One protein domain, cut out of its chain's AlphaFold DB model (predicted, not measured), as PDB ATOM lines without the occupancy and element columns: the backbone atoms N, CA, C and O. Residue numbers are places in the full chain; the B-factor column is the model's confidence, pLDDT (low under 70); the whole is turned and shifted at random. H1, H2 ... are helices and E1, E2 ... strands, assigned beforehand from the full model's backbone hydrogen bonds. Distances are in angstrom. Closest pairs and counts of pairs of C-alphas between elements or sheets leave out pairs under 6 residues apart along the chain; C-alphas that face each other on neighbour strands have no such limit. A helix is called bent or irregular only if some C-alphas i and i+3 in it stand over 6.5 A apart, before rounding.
ATOM      1  N   ASN A   2      -0.607 -20.505 -14.177       42.44
ATOM      2  CA  ASN A   2       0.814 -20.883 -14.215       42.44
ATOM      3  C   ASN A   2       1.189 -21.504 -12.857       42.44
ATOM      4  O   ASN A   2       0.955 -20.862 -11.836       42.44
ATOM      5  N   VAL A   3       1.721 -22.731 -12.834       51.38
ATOM      6  CA  VAL A   3       2.004 -23.500 -11.598       51.38
ATOM      7  C   VAL A   3       2.936 -22.733 -10.651       51.38
ATOM      8  O   VAL A   3       2.795 -22.825  -9.436       51.38
ATOM      9  N   SER A   4       3.824 -21.893 -11.197       51.22
ATOM     10  CA  SER A   4       4.711 -21.027 -10.413       51.22
ATOM     11  C   SER A   4       3.968 -20.012  -9.533       51.22
ATOM     12  O   SER A   4       4.477 -19.651  -8.480       51.22
ATOM     13  N   GLY A   5       2.763 -19.581  -9.923       58.69
ATOM     14  CA  GLY A   5       1.981 -18.584  -9.183       58.69
ATOM     15  C   GLY A   5       1.167 -19.147  -8.014       58.69
ATOM     16  O   GLY A   5       0.647 -18.369  -7.225       58.69
ATOM     17  N   LEU A   6       1.038 -20.476  -7.885       64.56
ATOM     18  CA  LEU A   6       0.300 -21.080  -6.767       64.56
ATOM     19  C   LEU A   6       1.039 -20.879  -5.437       64.56
ATOM     20  O   LEU A   6       0.408 -20.569  -4.427       64.56
ATOM     21  N   HIS A   7       2.367 -21.011  -5.442       68.00
ATOM     22  CA  HIS A   7       3.197 -20.997  -4.231       68.00
ATOM     23  C   HIS A   7       3.857 -19.642  -3.935       68.00
ATOM     24  O   HIS A   7       4.354 -19.433  -2.828       68.00
ATOM     25  N   GLU A   8       3.870 -18.724  -4.905       65.31
ATOM     26  CA  GLU A   8       4.579 -17.446  -4.805       65.31
ATOM     27  C   GLU A   8       4.037 -16.589  -3.647       65.31
ATOM     28  O   GLU A   8       2.856 -16.237  -3.599       65.31
ATOM     29  N   GLY A   9       4.904 -16.289  -2.673       70.81
ATOM     30  CA  GLY A   9       4.553 -15.539  -1.462       70.81
ATOM     31  C   GLY A   9       3.688 -16.303  -0.451       70.81
ATOM     32  O   GLY A   9       3.123 -15.677   0.448       70.81
ATOM     33  N   LYS A  10       3.534 -17.627  -0.608       80.56
ATOM     34  CA  LYS A  10       2.779 -18.502   0.310       80.56
ATOM     35  C   LYS A  10       3.658 -19.512   1.042       80.56
ATOM     36  O   LYS A  10       3.359 -19.829   2.187       80.56
ATOM     37  N   PHE A  11       4.711 -19.996   0.387       82.75
ATOM     38  CA  PHE A  11       5.689 -20.921   0.954       82.75
ATOM     39  C   PHE A  11       7.099 -20.459   0.580       82.75
ATOM     40  O   PHE A  11       7.351 -20.163  -0.588       82.75
ATOM     41  N   ASP A  12       8.008 -20.432   1.554       77.94
ATOM     42  CA  ASP A  12       9.382 -19.943   1.365       77.94
ATOM     43  C   ASP A  12      10.345 -21.038   0.858       77.94
ATOM     44  O   ASP A  12      11.421 -20.738   0.340       77.94
ATOM     45  N   GLY A  13       9.944 -22.311   0.949       71.94
ATOM     46  CA  GLY A  13      10.697 -23.470   0.469       71.94
ATOM     47  C   GLY A  13       9.830 -24.731   0.388       71.94
ATOM     48  O   GLY A  13       8.854 -24.870   1.123       71.94
ATOM     49  N   ILE A  14      10.162 -25.641  -0.535       73.12
ATOM     50  CA  ILE A  14       9.489 -26.941  -0.691       73.12
ATOM     51  C   ILE A  14      10.551 -28.026  -0.863       73.12
ATOM     52  O   ILE A  14      11.253 -28.053  -1.875       73.12
ATOM     53  N   PHE A  15      10.617 -28.960   0.084       75.81
ATOM     54  CA  PHE A  15      11.365 -30.202  -0.077       75.81
ATOM     55  C   PHE A  15      10.462 -31.279  -0.696       75.81
ATOM     56  O   PHE A  15       9.401 -31.589  -0.160       75.81
ATOM     57  N   ASN A  16      10.855 -31.853  -1.839       71.62
ATOM     58  CA  ASN A  16      10.000 -32.774  -2.604       71.62
ATOM     59  C   ASN A  16      10.702 -34.053  -3.091       71.62
ATOM     60  O   ASN A  16      10.221 -34.690  -4.033       71.62
ATOM     61  N   MET A  17      11.827 -34.449  -2.481       80.25
ATOM     62  CA  MET A  17      12.502 -35.691  -2.867       80.25
ATOM     63  C   MET A  17      11.632 -36.911  -2.503       80.25
ATOM     64  O   MET A  17      11.342 -37.122  -1.325       80.25
ATOM     65  N   PRO A  18      11.222 -37.748  -3.478       80.31
ATOM     66  CA  PRO A  18      10.424 -38.935  -3.190       80.31
ATOM     67  C   PRO A  18      11.217 -39.973  -2.392       80.31
ATOM     68  O   PRO A  18      12.370 -40.253  -2.717       80.31
ATOM     69  N   ILE A  19      10.566 -40.636  -1.434       82.31
ATOM     70  CA  ILE A  19      11.220 -41.605  -0.532       82.31
ATOM     71  C   ILE A  19      11.905 -42.747  -1.276       82.31
ATOM     72  O   ILE A  19      12.967 -43.196  -0.863       82.31
ATOM     73  N   TYR A  20      11.343 -43.208  -2.396       79.12
ATOM     74  CA  TYR A  20      11.935 -44.310  -3.158       79.12
ATOM     75  C   TYR A  20      13.306 -43.977  -3.768       79.12
ATOM     76  O   TYR A  20      13.993 -44.883  -4.235       79.12
ATOM     77  N   LYS A  21      13.697 -42.695  -3.795       81.25
ATOM     78  CA  LYS A  21      15.025 -42.247  -4.231       81.25
ATOM     79  C   LYS A  21      16.020 -42.101  -3.081       81.25
ATOM     80  O   LYS A  21      17.201 -41.939  -3.362       81.25
ATOM     81  N   LEU A  22      15.558 -42.152  -1.832       83.75
ATOM     82  CA  LEU A  22      16.411 -41.999  -0.661       83.75
ATOM     83  C   LEU A  22      17.222 -43.272  -0.423       83.75
ATOM     84  O   LEU A  22      16.693 -44.386  -0.409       83.75
ATOM     85  N   ASN A  23      18.514 -43.094  -0.191       84.19
ATOM     86  CA  ASN A  23      19.422 -44.116   0.286       84.19
ATOM     87  C   ASN A  23      19.741 -43.852   1.758       84.19
ATOM     88  O   ASN A  23      20.349 -42.839   2.088       84.19
ATOM     89  N   GLU A  24      19.385 -44.782   2.642       83.94
ATOM     90  CA  GLU A  24      19.591 -44.640   4.090       83.94
ATOM     91  C   GLU A  24      21.038 -44.287   4.469       83.94
ATOM     92  O   GLU A  24      21.259 -43.425   5.313       83.94
ATOM     93  N   ASN A  25      22.031 -44.872   3.795       85.94
ATOM     94  CA  ASN A  25      23.441 -44.652   4.131       85.94
ATOM     95  C   ASN A  25      23.954 -43.256   3.749       85.94
ATOM     96  O   ASN A  25      24.958 -42.812   4.300       85.94
ATOM     97  N   ASN A  26      23.299 -42.587   2.798       86.44
ATOM     98  CA  ASN A  26      23.786 -41.330   2.228       86.44
ATOM     99  C   ASN A  26      22.875 -40.144   2.557       86.44
ATOM    100  O   ASN A  26      23.360 -39.037   2.775       86.44
ATOM    101  N   ASP A  27      21.565 -40.377   2.599       88.00
ATOM    102  CA  ASP A  27      20.562 -39.316   2.577       88.00
ATOM    103  C   ASP A  27      19.867 -39.128   3.927       88.00
ATOM    104  O   ASP A  27      19.229 -38.099   4.125       88.00
ATOM    105  N   PHE A  28      19.995 -40.075   4.869       87.12
ATOM    106  CA  PHE A  28      19.230 -40.064   6.124       87.12
ATOM    107  C   PHE A  28      19.389 -38.762   6.921       87.12
ATOM    108  O   PHE A  28      18.394 -38.121   7.255       87.12
ATOM    109  N   ILE A  29      20.630 -38.339   7.186       87.38
ATOM    110  CA  ILE A  29      20.909 -37.137   7.989       87.38
ATOM    111  C   ILE A  29      20.417 -35.870   7.287       87.38
ATOM    112  O   ILE A  29      19.742 -35.051   7.904       87.38
ATOM    113  N   ASN A  30      20.710 -35.726   5.991       87.69
ATOM    114  CA  ASN A  30      20.268 -34.562   5.224       87.69
ATOM    115  C   ASN A  30      18.738 -34.498   5.167       87.69
ATOM    116  O   ASN A  30      18.168 -33.449   5.425       87.69
ATOM    117  N   PHE A  31      18.070 -35.625   4.913       88.88
ATOM    118  CA  PHE A  31      16.612 -35.696   4.889       88.88
ATOM    119  C   PHE A  31      15.989 -35.249   6.217       88.88
ATOM    120  O   PHE A  31      15.054 -34.457   6.213       88.88
ATOM    121  N   TYR A  32      16.529 -35.692   7.355       89.75
ATOM    122  CA  TYR A  32      16.028 -35.273   8.668       89.75
ATOM    123  C   TYR A  32      16.237 -33.777   8.932       89.75
ATOM    124  O   TYR A  32      15.333 -33.134   9.457       89.75
ATOM    125  N   HIS A  33      17.381 -33.207   8.537       89.38
ATOM    126  CA  HIS A  33      17.619 -31.765   8.667       89.38
ATOM    127  C   HIS A  33      16.710 -30.919   7.771       89.38
ATOM    128  O   HIS A  33      16.337 -29.817   8.161       89.38
ATOM    129  N   GLU A  34      16.348 -31.414   6.589       88.56
ATOM    130  CA  GLU A  34      15.379 -30.746   5.713       88.56
ATOM    131  C   GLU A  34      13.977 -30.764   6.339       88.56
ATOM    132  O   GLU A  34      13.293 -29.743   6.359       88.56
ATOM    133  N   LEU A  35      13.561 -31.897   6.922       89.81
ATOM    134  CA  LEU A  35      12.282 -31.986   7.634       89.81
ATOM    135  C   LEU A  35      12.237 -31.078   8.869       89.81
ATOM    136  O   LEU A  35      11.221 -30.435   9.106       89.81
ATOM    137  N   GLU A  36      13.328 -30.990   9.631       90.44
ATOM    138  CA  GLU A  36      13.434 -30.124  10.815       90.44
ATOM    139  C   GLU A  36      13.219 -28.636  10.489       90.44
ATOM    140  O   GLU A  36      12.719 -27.886  11.324       90.44
ATOM    141  N   GLN A  37      13.561 -28.209   9.272       88.81
ATOM    142  CA  GLN A  37      13.389 -26.826   8.816       88.81
ATOM    143  C   GLN A  37      11.959 -26.506   8.353       88.81
ATOM    144  O   GLN A  37      11.670 -25.354   8.032       88.81
ATOM    145  N   CYS A  38      11.071 -27.501   8.283       89.56
ATOM    146  CA  CYS A  38       9.717 -27.325   7.769       89.56
ATOM    147  C   CYS A  38       8.722 -26.993   8.891       89.56
ATOM    148  O   CYS A  38       8.559 -27.767   9.831       89.56
ATOM    149  N   ASP A  39       7.950 -25.914   8.724       89.94
ATOM    150  CA  ASP A  39       6.811 -25.610   9.608       89.94
ATOM    151  C   ASP A  39       5.646 -26.598   9.425       89.94
ATOM    152  O   ASP A  39       4.899 -26.894  10.357       89.94
ATOM    153  N   PHE A  40       5.478 -27.108   8.201       91.12
ATOM    154  CA  PHE A  40       4.449 -28.078   7.848       91.12
ATOM    155  C   PHE A  40       5.059 -29.223   7.050       91.12
ATOM    156  O   PHE A  40       5.656 -29.005   5.995       91.12
ATOM    157  N   ILE A  41       4.838 -30.454   7.508       91.81
ATOM    158  CA  ILE A  41       5.297 -31.657   6.813       91.81
ATOM    159  C   ILE A  41       4.073 -32.435   6.343       91.81
ATOM    160  O   ILE A  41       3.313 -32.975   7.148       91.81
ATOM    161  N   PHE A  42       3.881 -32.495   5.027       91.12
ATOM    162  CA  PHE A  42       2.840 -33.299   4.394       91.12
ATOM    163  C   PHE A  42       3.461 -34.531   3.752       91.12
ATOM    164  O   PHE A  42       4.414 -34.418   2.981       91.12
ATOM    165  N   MET A  43       2.912 -35.709   4.036       89.62
ATOM    166  CA  MET A  43       3.511 -36.962   3.582       89.62
ATOM    167  C   MET A  43       2.444 -37.987   3.224       89.62
ATOM    168  O   MET A  43       1.450 -38.131   3.931       89.62
ATOM    169  N   GLN A  44       2.639 -38.728   2.134       88.94
ATOM    170  CA  GLN A  44       1.786 -39.877   1.833       88.94
ATOM    171  C   GLN A  44       2.053 -41.015   2.829       88.94
ATOM    172  O   GLN A  44       3.138 -41.120   3.390       88.94
ATOM    173  N   HIS A  45       1.081 -41.894   3.071       83.06
ATOM    174  CA  HIS A  45       1.291 -43.003   4.006       83.06
ATOM    175  C   HIS A  45       2.296 -44.054   3.493       83.06
ATOM    176  O   HIS A  45       1.996 -44.805   2.562       83.06
ATOM    177  N   HIS A  46       3.438 -44.202   4.178       82.81
ATOM    178  CA  HIS A  46       4.485 -45.180   3.860       82.81
ATOM    179  C   HIS A  46       4.666 -46.222   4.972       82.81
ATOM    180  O   HIS A  46       5.018 -45.905   6.103       82.81
ATOM    181  N   ALA A  47       4.463 -47.496   4.620       79.56
ATOM    182  CA  ALA A  47       4.561 -48.627   5.546       79.56
ATOM    183  C   ALA A  47       5.990 -48.880   6.076       79.56
ATOM    184  O   ALA A  47       6.976 -48.412   5.511       79.56
ATOM    185  N   GLU A  48       6.100 -49.720   7.108       82.44
ATOM    186  CA  GLU A  48       7.345 -50.049   7.829       82.44
ATOM    187  C   GLU A  48       8.476 -50.608   6.953       82.44
ATOM    188  O   GLU A  48       9.643 -50.491   7.313       82.44
ATOM    189  N   LYS A  49       8.170 -51.156   5.767       81.88
ATOM    190  CA  LYS A  49       9.191 -51.628   4.812       81.88
ATOM    191  C   LYS A  49      10.194 -50.544   4.393       81.88
ATOM    192  O   LYS A  49      11.265 -50.873   3.902       81.88
ATOM    193  N   TRP A  50       9.823 -49.271   4.544       83.81
ATOM    194  CA  TRP A  50      10.681 -48.119   4.266       83.81
ATOM    195  C   TRP A  50      11.641 -47.794   5.423       83.81
ATOM    196  O   TRP A  50      12.344 -46.788   5.369       83.81
ATOM    197  N   GLY A  51      11.672 -48.634   6.464       87.19
ATOM    198  CA  GLY A  51      12.599 -48.543   7.585       87.19
ATOM    199  C   GLY A  51      12.531 -47.172   8.266       87.19
ATOM    200  O   GLY A  51      11.430 -46.747   8.642       87.19
ATOM    201  N   PRO A  52      13.663 -46.460   8.405       88.19
ATOM    202  CA  PRO A  52      13.689 -45.149   9.051       88.19
ATOM    203  C   PRO A  52      12.906 -44.067   8.293       88.19
ATOM    204  O   PRO A  52      12.510 -43.077   8.895       88.19
ATOM    205  N   PHE A  53      12.630 -44.259   7.000       89.31
ATOM    206  CA  PHE A  53      11.810 -43.339   6.202       89.31
ATOM    207  C   PHE A  53      10.315 -43.685   6.224       89.31
ATOM    208  O   PHE A  53       9.515 -43.041   5.544       89.31
ATOM    209  N   SER A  54       9.909 -44.723   6.962       88.88
ATOM    210  CA  SER A  54       8.489 -45.025   7.148       88.88
ATOM    211  C   SER A  54       7.801 -43.924   7.951       88.88
ATOM    212  O   SER A  54       8.404 -43.285   8.815       88.88
ATOM    213  N   THR A  55       6.504 -43.727   7.720       87.81
ATOM    214  CA  THR A  55       5.760 -42.674   8.423       87.81
ATOM    215  C   THR A  55       5.691 -42.941   9.922       87.81
ATOM    216  O   THR A  55       5.790 -42.015  10.711       87.81
ATOM    217  N   ALA A  56       5.623 -44.211  10.335       88.06
ATOM    218  CA  ALA A  56       5.657 -44.591  11.747       88.06
ATOM    219  C   ALA A  56       6.991 -44.245  12.440       88.06
ATOM    220  O   ALA A  56       6.987 -43.911  13.624       88.06
ATOM    221  N   ALA A  57       8.121 -44.327  11.730       91.12
ATOM    222  CA  ALA A  57       9.422 -43.929  12.264       91.12
ATOM    223  C   ALA A  57       9.546 -42.401  12.340       91.12
ATOM    224  O   ALA A  57       9.912 -41.863  13.383       91.12
ATOM    225  N   LEU A  58       9.183 -41.696  11.267       91.44
ATOM    226  CA  LEU A  58       9.310 -40.238  11.199       91.44
ATOM    227  C   LEU A  58       8.363 -39.513  12.164       91.44
ATOM    228  O   LEU A  58       8.768 -38.525  12.772       91.44
ATOM    229  N   SER A  59       7.152 -40.033  12.392       91.75
ATOM    230  CA  SER A  59       6.197 -39.468  13.359       91.75
ATOM    231  C   SER A  59       6.665 -39.530  14.822       91.75
ATOM    232  O   SER A  59       6.009 -38.965  15.690       91.75
ATOM    233  N   GLN A  60       7.781 -40.206  15.123       92.44
ATOM    234  CA  GLN A  60       8.407 -40.148  16.452       92.44
ATOM    235  C   GLN A  60       9.196 -38.852  16.669       92.44
ATOM    236  O   GLN A  60       9.438 -38.472  17.813       92.44
ATOM    237  N   PHE A  61       9.605 -38.195  15.581       91.62
ATOM    238  CA  PHE A  61      10.478 -37.020  15.596       91.62
ATOM    239  C   PHE A  61       9.788 -35.768  15.055       91.62
ATOM    240  O   PHE A  61      10.099 -34.667  15.500       91.62
ATOM    241  N   PHE A  62       8.850 -35.930  14.121       92.81
ATOM    242  CA  PHE A  62       8.224 -34.833  13.390       92.81
ATOM    243  C   PHE A  62       6.697 -34.884  13.492       92.81
ATOM    244  O   PHE A  62       6.100 -35.965  13.470       92.81
ATOM    245  N   ASP A  63       6.057 -33.714  13.542       91.25
ATOM    246  CA  ASP A  63       4.602 -33.601  13.406       91.25
ATOM    247  C   ASP A  63       4.220 -33.651  11.919       91.25
ATOM    248  O   ASP A  63       4.398 -32.689  11.169       91.25
ATOM    249  N   ILE A  64       3.750 -34.817  11.472       91.94
ATOM    250  CA  ILE A  64       3.493 -35.103  10.058       91.94
ATOM    251  C   ILE A  64       1.993 -35.140   9.801       91.94
ATOM    252  O   ILE A  64       1.259 -35.960  10.356       91.94
ATOM    253  N   THR A  65       1.545 -34.317   8.855       93.00
ATOM    254  CA  THR A  65       0.198 -34.408   8.298       93.00
ATOM    255  C   THR A  65       0.166 -35.457   7.191       93.00
ATOM    256  O   THR A  65       0.692 -35.279   6.091       93.00
ATOM    257  N   MET A  66      -0.487 -36.571   7.490       92.31
ATOM    258  CA  MET A  66      -0.546 -37.731   6.612       92.31
ATOM    259  C   MET A  66      -1.643 -37.603   5.545       92.31
ATOM    260  O   MET A  66      -2.806 -37.339   5.856       92.31
ATOM    261  N   LEU A  67      -1.281 -37.838   4.286       92.44
ATOM    262  CA  LEU A  67      -2.127 -37.741   3.096       92.44
ATOM    263  C   LEU A  67      -2.316 -39.122   2.431       92.44
ATOM    264  O   LEU A  67      -1.488 -40.026   2.608       92.44
ATOM    265  N   PRO A  68      -3.409 -39.339   1.674       91.12
ATOM    266  CA  PRO A  68      -3.623 -40.592   0.963       91.12
ATOM    267  C   PRO A  68      -2.548 -40.800  -0.109       91.12
ATOM    268  O   PRO A  68      -2.061 -39.855  -0.729       91.12
TER     269      PRO A  68
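AT A GLANCE: This is residues 2 to 68 of the 262 residues of the protein "WcbI domain-containing protein" of Enterobacter sp. R4-368 (UniProt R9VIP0). Picture a small body with a thin arm: two short parallel strands, E1 and E2, lie side by side at one side, the short helices H3 and H4 make the crossover between them, and H2 lies across the body from the strands. Residues 2 to 10, with H1, stick out as the arm. The printed part has 67 residues, with four named helices and two named strands that follow along the chain as H1, H2, E1, H3, H4, E2; 27 residues are in the helices and 8 in the strands, and the class is mixed, helices and strands. It is only just compact, close to loose, with a radius of gyration of the C-alphas of 12.9 A and spans of 37 by 25 by 20 A.

IN THESE COORDINATES: Find C-alpha 4 at (4.711, -21.027, -10.413), where H1 begins; it covers residues 4 to 7, 6.4 A. H2, residues 24 to 36, runs 17.1 A and is irregular: C-alphas 26 and 29 are 7.7 A apart. E1, residues 41 to 44, runs 10.2 A. H3, residues 48 to 53, 8.2 A, is irregular, with C-alphas 49 and 52 9.0 A apart. H4 is residues 55 to 58, 5.1 A. E2, residues 64 to 67, runs 9.3 A and ends at C-alpha 67, (-2.127, -37.741, 3.096).

HOW THE PARTS SIT: Look first at E1 and E2, parallel at 36 degrees, with N 65 and O 41 2.8 A apart, within hydrogen-bond range. E1, H3, H4 and E2 form a strand-helix-strand unit, parallel neighbour strands with helices between along the chain; its crossover is right-handed. H3 and H4 touch only at the corner, closest at the C-alphas of Pro 52 and Leu 58, 6.9 A. H2 and H3 are close but not clearly touching: the closest C-alphas, Glu 24 and Pro 52, are 7.7 A apart. H1 is apart from H2, for instance. O i to N i+4 pairs are within range in 6 of 9 in H2 and 0 of 2 in H3, where 2 of 3 O i to N i+3 pairs are; H1 and H4 are too short for an i+4 pair.

THE WHOLE: The C-alphas of Asn 2 and Asn 25 are farthest apart, 37.6 A. The printed part has no cut. The link from H1 to H2, 16 residues, is long. Residues 2 to 8 have pLDDT under 70.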